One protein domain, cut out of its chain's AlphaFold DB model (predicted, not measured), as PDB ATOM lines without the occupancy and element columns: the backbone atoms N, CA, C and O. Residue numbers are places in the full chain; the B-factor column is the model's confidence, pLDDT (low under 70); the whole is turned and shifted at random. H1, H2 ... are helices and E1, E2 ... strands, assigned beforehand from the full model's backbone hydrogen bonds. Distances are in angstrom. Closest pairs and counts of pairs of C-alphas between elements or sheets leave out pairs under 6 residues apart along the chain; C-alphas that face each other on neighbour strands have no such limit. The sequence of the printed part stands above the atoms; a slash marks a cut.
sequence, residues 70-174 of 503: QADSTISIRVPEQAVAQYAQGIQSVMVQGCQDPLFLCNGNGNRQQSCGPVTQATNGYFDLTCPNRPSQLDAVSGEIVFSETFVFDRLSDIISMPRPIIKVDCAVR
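What this domain is: This is residues 70 to 174 of the 503 residues of an uncharacterized protein of Oikopleura dioica (UniProt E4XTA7). What is the overall shape? It is a small, flat sandwich: a twisted four-stranded sheet, with the long hairpin E5 and E6 beside E2 and E3, has the strand pair E1 and E4 over part of one face, and helix H1 sits at one end. What makes it up? The printed part has 105 residues, with six named strands and one named helix in the order E1 H1 E2 E3 E4 E5 E6; it is mostly strand, though named elements hold only 51 residues, under half. The sheets, E3 E2 E5 E6 and E1 E4, are antiparallel. It is compact, with a radius of gyration of the C-alphas of 14.4 A and spans of 45 by 33 by 18 A.

Where its parts are: Where is the larger sheet? E5, residues 145 to 155, is 32.9 A long and E6, residues 164 to 173, 27.8 A, ending at C-alpha 173 (-3.348, -14.758, -43.528). E2 is residues 94 to 99 and E3 residues 116 to 119. Where is the rest? E1, residues 75 to 80, begins at C-alpha 75 (6.886, -10.450, -48.628); H1 is residues 81 to 88 and E4 residues 126 to 131.

How they stand to each other: What joins the strands? N 149 and O 169 of E5 and E6 are 2.9 A apart, N 97 and O 152 of E2 and E5 3.0 A, N 98 and O 116 of the hairpin E2 and E3 2.9 A, and N 77 and O 129 of E1 and E4 2.9 A. How do the sheets stand? They form a sandwich, two sheets face to face, their best planes 27 degrees apart. Where is H1? It is on the larger sheet at a height of 8.9 A, and every O i to N i+4 pair in it is within hydrogen-bond range.

The domain as a whole: How far does it reach? The C-alphas farthest apart, Gly 90 and Val 141, are 45.5 A apart, and the printed part has no cut. Which links are long? E2 to E3 and E4 to E5. Where is confidence low? Residues under 70 include 107 to 113 and 157 to 162.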
ATOM      1  N   GLN A  70       1.601  -9.666 -48.937       80.44
ATOM      2  CA  GLN A  70       0.514  -9.827 -49.902       80.44
ATOM      3  C   GLN A  70      -0.206 -11.167 -49.715       80.44
ATOM      4  O   GLN A  70       0.327 -12.117 -49.137       80.44
ATOM      5  N   ALA A  71      -1.445 -11.233 -50.210       70.56
ATOM      6  CA  ALA A  71      -2.302 -12.414 -50.096       70.56
ATOM      7  C   ALA A  71      -1.782 -13.631 -50.886       70.56
ATOM      8  O   ALA A  71      -2.199 -14.752 -50.619       70.56
ATOM      9  N   ASP A  72      -0.858 -13.424 -51.825       72.62
ATOM     10  CA  ASP A  72      -0.169 -14.464 -52.595       72.62
ATOM     11  C   ASP A  72       1.099 -14.986 -51.892       72.62
ATOM     12  O   ASP A  72       2.014 -15.479 -52.544       72.62
ATOM     13  N   SER A  73       1.182 -14.834 -50.565       72.25
ATOM     14  CA  SER A  73       2.317 -15.267 -49.741       72.25
ATOM     15  C   SER A  73       3.664 -14.642 -50.128       72.25
ATOM     16  O   SER A  73       4.724 -15.219 -49.858       72.25
ATOM     17  N   THR A  74       3.644 -13.450 -50.730       82.69
ATOM     18  CA  THR A  74       4.853 -12.666 -51.000       82.69
ATOM     19  C   THR A  74       5.127 -11.650 -49.891       82.69
ATOM     20  O   THR A  74       4.216 -11.046 -49.315       82.69
ATOM     21  N   ILE A  75       6.414 -11.466 -49.577       84.25
ATOM     22  CA  ILE A  75       6.886 -10.450 -48.628       84.25
ATOM     23  C   ILE A  75       7.730  -9.445 -49.395       84.25
ATOM     24  O   ILE A  75       8.737  -9.807 -50.007       84.25
ATOM     25  N   SER A  76       7.343  -8.176 -49.329       86.25
ATOM     26  CA  SER A  76       8.129  -7.069 -49.869       86.25
ATOM     27  C   SER A  76       8.636  -6.171 -48.747       86.25
ATOM     28  O   SER A  76       7.902  -5.861 -47.805       86.25
ATOM     29  N   ILE A  77       9.901  -5.767 -48.845       87.31
ATOM     30  CA  ILE A  77      10.539  -4.845 -47.912       87.31
ATOM     31  C   ILE A  77      11.238  -3.717 -48.664       87.31
ATOM     32  O   ILE A  77      11.845  -3.933 -49.713       87.31
ATOM     33  N   ARG A  78      11.187  -2.520 -48.081       89.50
ATOM     34  CA  ARG A  78      12.029  -1.385 -48.450       89.50
ATOM     35  C   ARG A  78      12.830  -0.928 -47.248       89.50
ATOM     36  O   ARG A  78      12.253  -0.510 -46.239       89.50
ATOM     37  N   VAL A  79      14.152  -1.001 -47.352       87.62
ATOM     38  CA  VAL A  79      15.078  -0.583 -46.293       87.62
ATOM     39  C   VAL A  79      15.773   0.711 -46.718       87.62
ATOM     40  O   VAL A  79      16.360   0.739 -47.797       87.62
ATOM     41  N   PRO A  80      15.740   1.787 -45.911       89.12
ATOM     42  CA  PRO A  80      16.435   3.030 -46.239       89.12
ATOM     43  C   PRO A  80      17.941   2.823 -46.427       89.12
ATOM     44  O   PRO A  80      18.589   2.165 -45.611       89.12
ATOM     45  N   GLU A  81      18.515   3.440 -47.458       87.81
ATOM     46  CA  GLU A  81      19.951   3.357 -47.764       87.81
ATOM     47  C   GLU A  81      20.820   3.801 -46.581       87.81
ATOM     48  O   GLU A  81      21.830   3.172 -46.277       87.81
ATOM     49  N   GLN A  82      20.382   4.830 -45.854       85.50
ATOM     50  CA  GLN A  82      21.066   5.353 -44.667       85.50
ATOM     51  C   GLN A  82      21.188   4.305 -43.550       85.50
ATOM     52  O   GLN A  82      22.228   4.223 -42.897       85.50
ATOM     53  N   ALA A  83      20.162   3.465 -43.371       83.75
ATOM     54  CA  ALA A  83      20.188   2.386 -42.390       83.75
ATOM     55  C   ALA A  83      21.206   1.311 -42.788       83.75
ATOM     56  O   ALA A  83      22.012   0.877 -41.966       83.75
ATOM     57  N   VAL A  84      21.223   0.931 -44.071       82.00
ATOM     58  CA  VAL A  84      22.198  -0.025 -44.621       82.00
ATOM     59  C   VAL A  84      23.623   0.527 -44.530       82.00
ATOM     60  O   VAL A  84      24.528  -0.195 -44.121       82.00
ATOM     61  N   ALA A  85      23.828   1.812 -44.822       80.62
ATOM     62  CA  ALA A  85      25.122   2.478 -44.688       80.62
ATOM     63  C   ALA A  85      25.629   2.484 -43.234       80.62
ATOM     64  O   ALA A  85      26.823   2.276 -42.998       80.62
ATOM     65  N   GLN A  86      24.734   2.655 -42.252       79.31
ATOM     66  CA  GLN A  86      25.088   2.562 -40.833       79.31
ATOM     67  C   GLN A  86      25.496   1.135 -40.442       79.31
ATOM     68  O   GLN A  86      26.475   0.967 -39.718       79.31
ATOM     69  N   TYR A  87      24.804   0.108 -40.949       74.81
ATOM     70  CA  TYR A  87      25.203  -1.291 -40.748       74.81
ATOM     71  C   TYR A  87      26.521  -1.640 -41.445       74.81
ATOM     72  O   TYR A  87      27.293  -2.444 -40.921       74.81
ATOM     73  N   ALA A  88      26.793  -1.018 -42.593       74.19
ATOM     74  CA  ALA A  88      28.001  -1.233 -43.376       74.19
ATOM     75  C   ALA A  88      29.263  -0.649 -42.738       74.19
ATOM     76  O   ALA A  88      30.349  -1.134 -43.037       74.19
ATOM     77  N   GLN A  89      29.150   0.382 -41.890       73.19
ATOM     78  CA  GLN A  89      30.274   0.998 -41.164       73.19
ATOM     79  C   GLN A  89      31.508   1.280 -42.057       73.19
ATOM     80  O   GLN A  89      32.650   1.098 -41.642       73.19
ATOM     81  N   GLY A  90      31.286   1.709 -43.308       67.69
ATOM     82  CA  GLY A  90      32.351   2.021 -44.274       67.69
ATOM     83  C   GLY A  90      32.798   0.866 -45.184       67.69
ATOM     84  O   GLY A  90      33.692   1.056 -46.008       67.69
ATOM     85  N   ILE A  91      32.179  -0.315 -45.092       73.38
ATOM     86  CA  ILE A  91      32.382  -1.425 -46.035       73.38
ATOM     87  C   ILE A  91      31.675  -1.092 -47.359       73.38
ATOM     88  O   ILE A  91      30.475  -0.838 -47.375       73.38
ATOM     89  N   GLN A  92      32.410  -1.114 -48.475       67.25
ATOM     90  CA  GLN A  92      31.881  -0.713 -49.792       67.25
ATOM     91  C   GLN A  92      31.162  -1.838 -50.557       67.25
ATOM     92  O   GLN A  92      30.370  -1.560 -51.452       67.25
ATOM     93  N   SER A  93      31.412  -3.102 -50.206       73.44
ATOM     94  CA  SER A  93      30.874  -4.276 -50.908       73.44
ATOM     95  C   SER A  93      29.809  -4.965 -50.062       73.44
ATOM     96  O   SER A  93      30.092  -5.947 -49.374       73.44
ATOM     97  N   VAL A  94      28.594  -4.422 -50.079       77.56
ATOM     98  CA  VAL A  94      27.477  -4.891 -49.250       77.56
ATOM     99  C   VAL A  94      26.287  -5.303 -50.099       77.56
ATOM    100  O   VAL A  94      26.082  -4.786 -51.196       77.56
ATOM    101  N   MET A  95      25.497  -6.237 -49.585       82.94
ATOM    102  CA  MET A  95      24.244  -6.654 -50.192       82.94
ATOM    103  C   MET A  95      23.170  -6.883 -49.140       82.94
ATOM    104  O   MET A  95      23.450  -7.303 -48.017       82.94
ATOM    105  N   VAL A  96      21.928  -6.633 -49.536       84.25
ATOM    106  CA  VAL A  96      20.743  -7.020 -48.775       84.25
ATOM    107  C   VAL A  96      20.100  -8.211 -49.472       84.25
ATOM    108  O   VAL A  96      19.997  -8.237 -50.701       84.25
ATOM    109  N   GLN A  97      19.693  -9.205 -48.694       85.75
ATOM    110  CA  GLN A  97      19.103 -10.442 -49.197       85.75
ATOM    111  C   GLN A  97      18.127 -11.045 -48.187       85.75
ATOM    112  O   GLN A  97      18.205 -10.769 -46.990       85.75
ATOM    113  N   GLY A  98      17.195 -11.855 -48.680       83.06
ATOM    114  CA  GLY A  98      16.268 -12.621 -47.853       83.06
ATOM    115  C   GLY A  98      16.790 -14.033 -47.573       83.06
ATOM    116  O   GLY A  98      17.096 -14.765 -48.520       83.06
ATOM    117  N   CYS A  99      16.895 -14.411 -46.293       77.81
ATOM    118  CA  CYS A  99      17.416 -15.700 -45.829       77.81
ATOM    119  C   CYS A  99      16.402 -16.480 -44.979       77.81
ATOM    120  O   CYS A  99      15.920 -15.999 -43.952       77.81
ATOM    121  N   GLN A 100      16.212 -17.757 -45.326       71.25
ATOM    122  CA  GLN A 100      15.359 -18.699 -44.584       71.25
ATOM    123  C   GLN A 100      16.113 -19.537 -43.535       71.25
ATOM    124  O   GLN A 100      15.500 -20.305 -42.796       71.25
ATOM    125  N   ASP A 101      17.442 -19.424 -43.466       66.94
ATOM    126  CA  ASP A 101      18.249 -20.166 -42.494       66.94
ATOM    127  C   ASP A 101      18.172 -19.493 -41.108       66.94
ATOM    128  O   ASP A 101      18.439 -18.290 -41.015       66.94
ATOM    129  N   PRO A 102      17.875 -20.221 -40.011       63.88
ATOM    130  CA  PRO A 102      17.959 -19.683 -38.648       63.88
ATOM    131  C   PRO A 102      19.357 -19.168 -38.267       63.88
ATOM    132  O   PRO A 102      19.487 -18.421 -37.299       63.88
ATOM    133  N   LEU A 103      20.402 -19.554 -39.005       65.94
ATOM    134  CA  LEU A 103      21.765 -19.041 -38.845       65.94
ATOM    135  C   LEU A 103      22.050 -17.790 -39.694       65.94
ATOM    136  O   LEU A 103      23.184 -17.319 -39.709       65.94
ATOM    137  N   PHE A 104      21.046 -17.255 -40.399       71.75
ATOM    138  CA  PHE A 104      21.120 -16.057 -41.250       71.75
ATOM    139  C   PHE A 104      22.091 -16.158 -42.439       71.75
ATOM    140  O   PHE A 104      22.382 -15.158 -43.089       71.75
ATOM    141  N   LEU A 105      22.580 -17.358 -42.756       72.31
ATOM    142  CA  LEU A 105      23.506 -17.608 -43.859       72.31
ATOM    143  C   LEU A 105      22.731 -17.900 -45.150       72.31
ATOM    144  O   LEU A 105      22.073 -18.929 -45.272       72.31
ATOM    145  N   CYS A 106      22.834 -16.996 -46.124       70.62
ATOM    146  CA  CYS A 106      22.162 -17.113 -47.425       70.62
ATOM    147  C   CYS A 106      22.985 -17.841 -48.507       70.62
ATOM    148  O   CYS A 106      22.412 -18.307 -49.488       70.62
ATOM    149  N   ASN A 107      24.311 -17.937 -48.342       64.00
ATOM    150  CA  ASN A 107      25.254 -18.384 -49.384       64.00
ATOM    151  C   ASN A 107      25.936 -19.725 -49.041       64.00
ATOM    152  O   ASN A 107      27.145 -19.887 -49.200       64.00
ATOM    153  N   GLY A 108      25.182 -20.695 -48.510       56.47
ATOM    154  CA  GLY A 108      25.702 -22.023 -48.162       56.47
ATOM    155  C   GLY A 108      25.602 -23.039 -49.308       56.47
ATOM    156  O   GLY A 108      24.559 -23.160 -49.949       56.47
ATOM    157  N   ASN A 109      26.652 -23.840 -49.532       51.03
ATOM    158  CA  ASN A 109      26.607 -24.992 -50.444       51.03
ATOM    159  C   ASN A 109      25.721 -26.110 -49.863       51.03
ATOM    160  O   ASN A 109      26.192 -26.974 -49.124       51.03
ATOM    161  N   GLY A 110      24.436 -26.087 -50.217       49.00
ATOM    162  CA  GLY A 110      23.470 -27.154 -49.953       49.00
ATOM    163  C   GLY A 110      22.077 -26.604 -49.669       49.00
ATOM    164  O   GLY A 110      21.845 -26.158 -48.559       49.00
ATOM    165  N   ASN A 111      21.171 -26.632 -50.660       51.75
ATOM    166  CA  ASN A 111      19.709 -26.392 -50.596       51.75
ATOM    167  C   ASN A 111      19.159 -25.352 -49.586       51.75
ATOM    168  O   ASN A 111      17.992 -25.420 -49.208       51.75
ATOM    169  N   ARG A 112      19.954 -24.368 -49.168       53.88
ATOM    170  CA  ARG A 112      19.550 -23.237 -48.331       53.88
ATOM    171  C   ARG A 112      19.695 -21.999 -49.185       53.88
ATOM    172  O   ARG A 112      20.742 -21.368 -49.248       53.88
ATOM    173  N   GLN A 113      18.650 -21.801 -49.973       63.47
ATOM    174  CA  GLN A 113      18.603 -20.854 -51.065       63.47
ATOM    175  C   GLN A 113      18.233 -19.492 -50.494       63.47
ATOM    176  O   GLN A 113      17.179 -19.343 -49.875       63.47
ATOM    177  N   GLN A 114      19.101 -18.507 -50.709       71.56
ATOM    178  CA  GLN A 114      18.695 -17.110 -50.788       71.56
ATOM    179  C   GLN A 114      17.288 -17.021 -51.395       71.56
ATOM    180  O   GLN A 114      17.059 -17.467 -52.520       71.56
ATOM    181  N   SER A 115      16.331 -16.497 -50.632       75.94
ATOM    182  CA  SER A 115      14.939 -16.493 -51.071       75.94
ATOM    183  C   SER A 115      14.631 -15.318 -51.992       75.94
ATOM    184  O   SER A 115      13.725 -15.427 -52.813       75.94
ATOM    185  N   CYS A 116      15.357 -14.205 -51.853       79.69
ATOM    186  CA  CYS A 116      15.383 -13.104 -52.812       79.69
ATOM    187  C   CYS A 116      16.625 -12.225 -52.625       79.69
ATOM    188  O   CYS A 116      17.284 -12.270 -51.583       79.69
ATOM    189  N   GLY A 117      16.921 -11.403 -53.634       76.81
ATOM    190  CA  GLY A 117      18.180 -10.664 -53.726       76.81
ATOM    191  C   GLY A 117      19.247 -11.449 -54.510       76.81
ATOM    192  O   GLY A 117      18.900 -12.430 -55.165       76.81
ATOM    193  N   PRO A 118      20.519 -11.016 -54.486       83.06
ATOM    194  CA  PRO A 118      21.046  -9.932 -53.665       83.06
ATOM    195  C   PRO A 118      20.796  -8.565 -54.306       83.06
ATOM    196  O   PRO A 118      20.925  -8.402 -55.518       83.06
ATOM    197  N   VAL A 119      20.476  -7.563 -53.488       84.94
ATOM    198  CA  VAL A 119      20.402  -6.162 -53.925       84.94
ATOM    199  C   VAL A 119      21.618  -5.422 -53.392       84.94
ATOM    200  O   VAL A 119      21.833  -5.350 -52.184       84.94
ATOM    201  N   THR A 120      22.424  -4.892 -54.306       83.12
ATOM    202  CA  THR A 120      23.716  -4.252 -54.011       83.12
ATOM    203  C   THR A 120      23.679  -2.732 -54.137       83.12
ATOM    204  O   THR A 120      24.629  -2.064 -53.740       83.12
ATOM    205  N   GLN A 121      22.593  -2.167 -54.673       84.12
ATOM    206  CA  GLN A 121      22.433  -0.727 -54.863       84.12
ATOM    207  C   GLN A 121      21.029  -0.281 -54.469       84.12
ATOM    208  O   GLN A 121      20.040  -0.937 -54.806       84.12
ATOM    209  N   ALA A 122      20.952   0.857 -53.782       84.88
ATOM    210  CA  ALA A 122      19.687   1.502 -53.486       84.88
ATOM    211  C   ALA A 122      19.121   2.170 -54.747       84.88
ATOM    212  O   ALA A 122      19.839   2.821 -55.503       84.88
ATOM    213  N   THR A 123      17.814   2.050 -54.949       85.50
ATOM    214  CA  THR A 123      17.069   2.803 -55.959       85.50
ATOM    215  C   THR A 123      16.181   3.803 -55.228       85.50
ATOM    216  O   THR A 123      15.478   3.440 -54.291       85.50
ATOM    217  N   ASN A 124      16.231   5.082 -55.609       85.19
ATOM    218  CA  ASN A 124      15.478   6.157 -54.943       85.19
ATOM    219  C   ASN A 124      15.720   6.256 -53.417       85.19
ATOM    220  O   ASN A 124      14.817   6.634 -52.674       85.19
ATOM    221  N   GLY A 125      16.926   5.915 -52.944       86.12
ATOM    222  CA  GLY A 125      17.295   5.958 -51.522       86.12
ATOM    223  C   GLY A 125      16.838   4.751 -50.691       86.12
ATOM    224  O   GLY A 125      16.949   4.786 -49.463       86.12
ATOM    225  N   TYR A 126      16.341   3.685 -51.331       88.31
ATOM    226  CA  TYR A 126      15.904   2.452 -50.669       88.31
ATOM    227  C   TYR A 126      16.477   1.199 -51.335       88.31
ATOM    228  O   TYR A 126      16.641   1.129 -52.552       88.31
ATOM    229  N   PHE A 127      16.749   0.183 -50.523       88.81
ATOM    230  CA  PHE A 127      16.953  -1.190 -50.966       88.81
ATOM    231  C   PHE A 127      15.597  -1.895 -50.982       88.81
ATOM    232  O   PHE A 127      15.021  -2.149 -49.920       88.81
ATOM    233  N   ASP A 128      15.108  -2.202 -52.181       88.44
ATOM    234  CA  ASP A 128      13.807  -2.828 -52.398       88.44
ATOM    235  C   ASP A 128      13.978  -4.316 -52.707       88.44
ATOM    236  O   ASP A 128      14.649  -4.690 -53.669       88.44
ATOM    237  N   LEU A 129      13.355  -5.174 -51.901       88.62
ATOM    238  CA  LEU A 129      13.361  -6.620 -52.104       88.62
ATOM    239  C   LEU A 129      11.937  -7.157 -52.084       88.62
ATOM    240  O   LEU A 129      11.137  -6.799 -51.223       88.62
ATOM    241  N   THR A 130      11.636  -8.052 -53.022       87.88
ATOM    242  CA  THR A 130      10.390  -8.825 -53.033       87.88
ATOM    243  C   THR A 130      10.738 -10.301 -53.067       87.88
ATOM    244  O   THR A 130      11.390 -10.780 -53.993       87.88
ATOM    245  N   CYS A 131      10.319 -11.005 -52.027       83.81
ATOM    246  CA  CYS A 131      10.579 -12.416 -51.821       83.81
ATOM    247  C   CYS A 131       9.343 -13.234 -52.230       83.81
ATOM    248  O   CYS A 131       8.284 -13.057 -51.616       83.81
ATOM    249  N   PRO A 132       9.449 -14.097 -53.264       78.12
ATOM    250  CA  PRO A 132       8.313 -14.844 -53.790       78.12
ATOM    251  C   PRO A 132       7.837 -15.969 -52.857       78.12
ATOM    252  O   PRO A 132       8.589 -16.452 -52.009       78.12
ATOM    253  N   ASN A 133       6.574 -16.354 -53.087       61.00
ATOM    254  CA  ASN A 133       5.814 -17.518 -52.612       61.00
ATOM    255  C   ASN A 133       6.578 -18.538 -51.752       61.00
ATOM    256  O   ASN A 133       7.444 -19.266 -52.242       61.00
ATOM    257  N   ARG A 134       6.192 -18.639 -50.476       63.69
ATOM    258  CA  ARG A 134       6.842 -19.505 -49.482       63.69
ATOM    259  C   ARG A 134       5.987 -20.687 -49.065       63.69
ATOM    260  O   ARG A 134       4.765 -20.589 -49.132       63.69
ATOM    261  N   PRO A 135       6.608 -21.774 -48.560       58.50
ATOM    262  CA  PRO A 135       5.875 -22.824 -47.874       58.50
ATOM    263  C   PRO A 135       5.226 -22.219 -46.633       58.50
ATOM    264  O   PRO A 135       5.865 -21.989 -45.608       58.50
ATOM    265  N   SER A 136       3.949 -21.902 -46.762       62.97
ATOM    266  CA  SER A 136       3.156 -21.391 -45.672       62.97
ATOM    267  C   SER A 136       2.850 -22.524 -44.700       62.97
ATOM    268  O   SER A 136       2.347 -23.576 -45.110       62.97
ATOM    269  N   GLN A 137       3.155 -22.328 -43.425       67.12
ATOM    270  CA  GLN A 137       2.787 -23.282 -42.391       67.12
ATOM    271  C   GLN A 137       1.412 -22.902 -41.859       67.12
ATOM    272  O   GLN A 137       1.167 -21.746 -41.519       67.12
ATOM    273  N   LEU A 138       0.506 -23.877 -41.814       65.88
ATOM    274  CA  LEU A 138      -0.749 -23.702 -41.105       65.88
ATOM    275  C   LEU A 138      -0.434 -23.744 -39.611       65.88
ATOM    276  O   LEU A 138       0.007 -24.779 -39.102       65.88
ATOM    277  N   ASP A 139      -0.647 -22.633 -38.917       70.25
ATOM    278  CA  ASP A 139      -0.623 -22.637 -37.466       70.25
ATOM    279  C   ASP A 139      -1.862 -23.395 -36.976       70.25
ATOM    280  O   ASP A 139      -3.002 -22.944 -37.100       70.25
ATOM    281  N   ALA A 140      -1.624 -24.593 -36.441       59.31
ATOM    282  CA  ALA A 140      -2.671 -25.501 -35.994       59.31
ATOM    283  C   ALA A 140      -3.525 -24.925 -34.851       59.31
ATOM    284  O   ALA A 140      -4.622 -25.429 -34.611       59.31
ATOM    285  N   VAL A 141      -3.038 -23.900 -34.142       66.25
ATOM    286  CA  VAL A 141      -3.735 -23.292 -33.001       66.25
ATOM    287  C   VAL A 141      -4.655 -22.154 -33.443       66.25
ATOM    288  O   VAL A 141      -5.789 -22.068 -32.976       66.25
ATOM    289  N   SER A 142      -4.188 -21.286 -34.341       63.66
ATOM    290  CA  SER A 142      -4.940 -20.111 -34.809       63.66
ATOM    291  C   SER A 142      -5.735 -20.364 -36.096       63.66
ATOM    292  O   SER A 142      -6.645 -19.600 -36.422       63.66
ATOM    293  N   GLY A 143      -5.425 -21.444 -36.823       66.31
ATOM    294  CA  GLY A 143      -5.971 -21.708 -38.156       66.31
ATOM    295  C   GLY A 143      -5.462 -20.724 -39.215       66.31
ATOM    296  O   GLY A 143      -6.026 -20.663 -40.308       66.31
ATOM    297  N   GLU A 144      -4.432 -19.940 -38.893       74.62
ATOM    298  CA  GLU A 144      -3.841 -18.947 -39.781       74.62
ATOM    299  C   GLU A 144      -2.729 -19.564 -40.626       74.62
ATOM    300  O   GLU A 144      -1.984 -20.451 -40.204       74.62
ATOM    301  N   ILE A 145      -2.615 -19.078 -41.855       73.44
ATOM    302  CA  ILE A 145      -1.540 -19.443 -42.767       73.44
ATOM    303  C   ILE A 145      -0.389 -18.468 -42.514       73.44
ATOM    304  O   ILE A 145      -0.492 -17.292 -42.866       73.44
ATOM    305  N   VAL A 146       0.694 -18.947 -41.897       76.25
ATOM    306  CA  VAL A 146       1.843 -18.124 -41.491       76.25
ATOM    307  C   VAL A 146       3.038 -18.371 -42.406       76.25
ATOM    308  O   VAL A 146       3.384 -19.508 -42.738       76.25
ATOM    309  N   PHE A 147       3.704 -17.294 -42.809       77.75
ATOM    310  CA  PHE A 147       4.947 -17.332 -43.576       77.75
ATOM    311  C   PHE A 147       5.903 -16.249 -43.080       77.75
ATOM    312  O   PHE A 147       5.478 -15.167 -42.678       77.75
ATOM    313  N   SER A 148       7.202 -16.552 -43.090       77.94
ATOM    314  CA  SER A 148       8.217 -15.664 -42.527       77.94
ATOM    315  C   SER A 148       9.430 -15.488 -43.426       77.94
ATOM    316  O   SER A 148       9.780 -16.387 -44.199       77.94
ATOM    317  N   GLU A 149      10.075 -14.329 -43.314       79.38
ATOM    318  CA  GLU A 149      11.380 -14.055 -43.912       79.38
ATOM    319  C   GLU A 149      12.289 -13.270 -42.977       79.38
ATOM    320  O   GLU A 149      11.841 -12.330 -42.324       79.38
ATOM    321  N   THR A 150      13.581 -13.598 -42.981       82.00
ATOM    322  CA  THR A 150      14.598 -12.738 -42.374       82.00
ATOM    323  C   THR A 150      15.384 -12.015 -43.454       82.00
ATOM    324  O   THR A 150      16.056 -12.635 -44.273       82.00
ATOM    325  N   PHE A 151      15.337 -10.688 -43.440       83.44
ATOM    326  CA  PHE A 151      16.172  -9.862 -44.300       83.44
ATOM    327  C   PHE A 151      17.504  -9.607 -43.612       83.44
ATOM    328  O   PHE A 151      17.557  -9.193 -42.452       83.44
ATOM    329  N   VAL A 152      18.579  -9.870 -44.338       82.62
ATOM    330  CA  VAL A 152      19.941  -9.896 -43.824       82.62
ATOM    331  C   VAL A 152      20.808  -8.968 -44.662       82.62
ATOM    332  O   VAL A 152      20.723  -8.930 -45.890       82.62
ATOM    333  N   PHE A 153      21.651  -8.221 -43.965       80.88
ATOM    334  CA  PHE A 153      22.781  -7.499 -44.517       80.88
ATOM    335  C   PHE A 153      23.986  -8.440 -44.558       80.88
ATOM    336  O   PHE A 153      24.339  -9.013 -43.530       80.88
ATOM    337  N   ASP A 154      24.633  -8.586 -45.709       78.06
ATOM    338  CA  ASP A 154      25.849  -9.395 -45.842       78.06
ATOM    339  C   ASP A 154      26.896  -8.691 -46.717       78.06
ATOM    340  O   ASP A 154      26.609  -7.736 -47.444       78.06
ATOM    341  N   ARG A 155      28.142  -9.161 -46.654       75.75
ATOM    342  CA  ARG A 155      29.218  -8.729 -47.542       75.75
ATOM    343  C   ARG A 155      29.097  -9.431 -48.881       75.75
ATOM    344  O   ARG A 155      28.945 -10.644 -48.928       75.75
ATOM    345  N   LEU A 156      29.272  -8.681 -49.965       72.94
ATOM    346  CA  LEU A 156      29.341  -9.213 -51.325       72.94
ATOM    347  C   LEU A 156      30.671  -9.975 -51.529       72.94
ATOM    348  O   LEU A 156      31.611  -9.458 -52.129       72.94
ATOM    349  N   SER A 157      30.776 -11.169 -50.938       67.00
ATOM    350  CA  SER A 157      31.938 -12.064 -50.974       67.00
ATOM    351  C   SER A 157      31.489 -13.523 -50.893       67.00
ATOM    352  O   SER A 157      30.744 -13.895 -49.990       67.00
ATOM    353  N   ASP A 158      32.015 -14.362 -51.784       62.62
ATOM    354  CA  ASP A 158      31.735 -15.806 -51.797       62.62
ATOM    355  C   ASP A 158      32.563 -16.586 -50.755       62.62
ATOM    356  O   ASP A 158      32.316 -17.764 -50.510       62.62
ATOM    357  N   ILE A 159      33.573 -15.945 -50.148       61.41
ATOM    358  CA  ILE A 159      34.545 -16.591 -49.244       61.41
ATOM    359  C   ILE A 159      34.268 -16.242 -47.775       61.41
ATOM    360  O   ILE A 159      34.538 -17.041 -46.880       61.41
ATOM    361  N   ILE A 160      33.761 -15.035 -47.509       62.72
ATOM    362  CA  ILE A 160      33.549 -14.521 -46.151       62.72
ATOM    363  C   ILE A 160      32.148 -13.915 -46.076       62.72
ATOM    364  O   ILE A 160      31.944 -12.795 -46.540       62.72
ATOM    365  N   SER A 161      31.220 -14.638 -45.448       67.44
ATOM    366  CA  SER A 161      29.886 -14.143 -45.098       67.44
ATOM    367  C   SER A 161      29.904 -13.598 -43.668       67.44
ATOM    368  O   SER A 161      30.487 -14.194 -42.759       67.44
ATOM    369  N   MET A 162      29.309 -12.425 -43.481       69.56
ATOM    370  CA  MET A 162      29.101 -11.767 -42.192       69.56
ATOM    371  C   MET A 162      27.643 -11.302 -42.119       69.56
ATOM    372  O   MET A 162      27.382 -10.096 -42.186       69.56
ATOM    373  N   PRO A 163      26.689 -12.241 -42.001       71.56
ATOM    374  CA  PRO A 163      25.281 -11.903 -42.021       71.56
ATOM    375  C   PRO A 163      24.906 -11.149 -40.746       71.56
ATOM    376  O   PRO A 163      25.104 -11.634 -39.629       71.56
ATOM    377  N   ARG A 164      24.331  -9.960 -40.904       74.62
ATOM    378  CA  ARG A 164      23.669  -9.218 -39.831       74.62
ATOM    379  C   ARG A 164      22.168  -9.185 -40.126       74.62
ATOM    380  O   ARG A 164      21.778  -8.610 -41.145       74.62
ATOM    381  N   PRO A 165      21.311  -9.803 -39.293       72.06
ATOM    382  CA  PRO A 165      19.871  -9.727 -39.500       72.06
ATOM    383  C   PRO A 165      19.414  -8.274 -39.337       72.06
ATOM    384  O   PRO A 165      19.705  -7.630 -38.332       72.06
ATOM    385  N   ILE A 166      18.720  -7.758 -40.348       75.19
ATOM    386  CA  ILE A 166      18.144  -6.411 -40.344       75.19
ATOM    387  C   ILE A 166      16.771  -6.470 -39.679       75.19
ATOM    388  O   ILE A 166      16.483  -5.700 -38.768       75.19
ATOM    389  N   ILE A 167      15.917  -7.385 -40.146       78.19
ATOM    390  CA  ILE A 167      14.556  -7.560 -39.641       78.19
ATOM    391  C   ILE A 167      14.011  -8.938 -40.025       78.19
ATOM    392  O   ILE A 167      14.259  -9.425 -41.129       78.19
ATOM    393  N   LYS A 168      13.238  -9.545 -39.121       80.31
ATOM    394  CA  LYS A 168      12.398 -10.710 -39.412       80.31
ATOM    395  C   LYS A 168      10.951 -10.259 -39.576       80.31
ATOM    396  O   LYS A 168      10.433  -9.532 -38.732       80.31
ATOM    397  N   VAL A 169      10.317 -10.686 -40.660       78.19
ATOM    398  CA  VAL A 169       8.925 -10.391 -40.986       78.19
ATOM    399  C   VAL A 169       8.127 -11.681 -40.900       78.19
ATOM    400  O   VAL A 169       8.414 -12.619 -41.638       78.19
ATOM    401  N   ASP A 170       7.122 -11.693 -40.029       80.31
ATOM    402  CA  ASP A 170       6.145 -12.770 -39.900       80.31
ATOM    403  C   ASP A 170       4.790 -12.251 -40.408       80.31
ATOM    404  O   ASP A 170       4.254 -11.274 -39.885       80.31
ATOM    405  N   CYS A 171       4.260 -12.878 -41.456       77.56
ATOM    406  CA  CYS A 171       2.967 -12.549 -42.048       77.56
ATOM    407  C   CYS A 171       1.984 -13.690 -41.776       77.56
ATOM    408  O   CYS A 171       2.331 -14.860 -41.950       77.56
ATOM    409  N   ALA A 172       0.752 -13.348 -41.406       76.50
ATOM    410  CA  ALA A 172      -0.332 -14.300 -41.210       76.50
ATOM    411  C   ALA A 172      -1.528 -13.920 -42.087       76.50
ATOM    412  O   ALA A 172      -1.909 -12.750 -42.165       76.50
ATOM    413  N   VAL A 173      -2.110 -14.910 -42.760       72.75
ATOM    414  CA  VAL A 173      -3.348 -14.758 -43.528       72.75
ATOM    415  C   VAL A 173      -4.428 -15.588 -42.859       72.75
ATOM    416  O   VAL A 173      -4.287 -16.801 -42.686       72.75
ATOM    417  N   ARG A 174      -5.531 -14.926 -42.513       70.88
ATOM    418  CA  ARG A 174      -6.720 -15.558 -41.954       70.88
ATOM    419  C   ARG A 174      -7.837 -15.554 -42.987       70.88
ATOM    420  O   ARG A 174      -8.191 -14.508 -43.525       70.88
TER     421      ARG A 174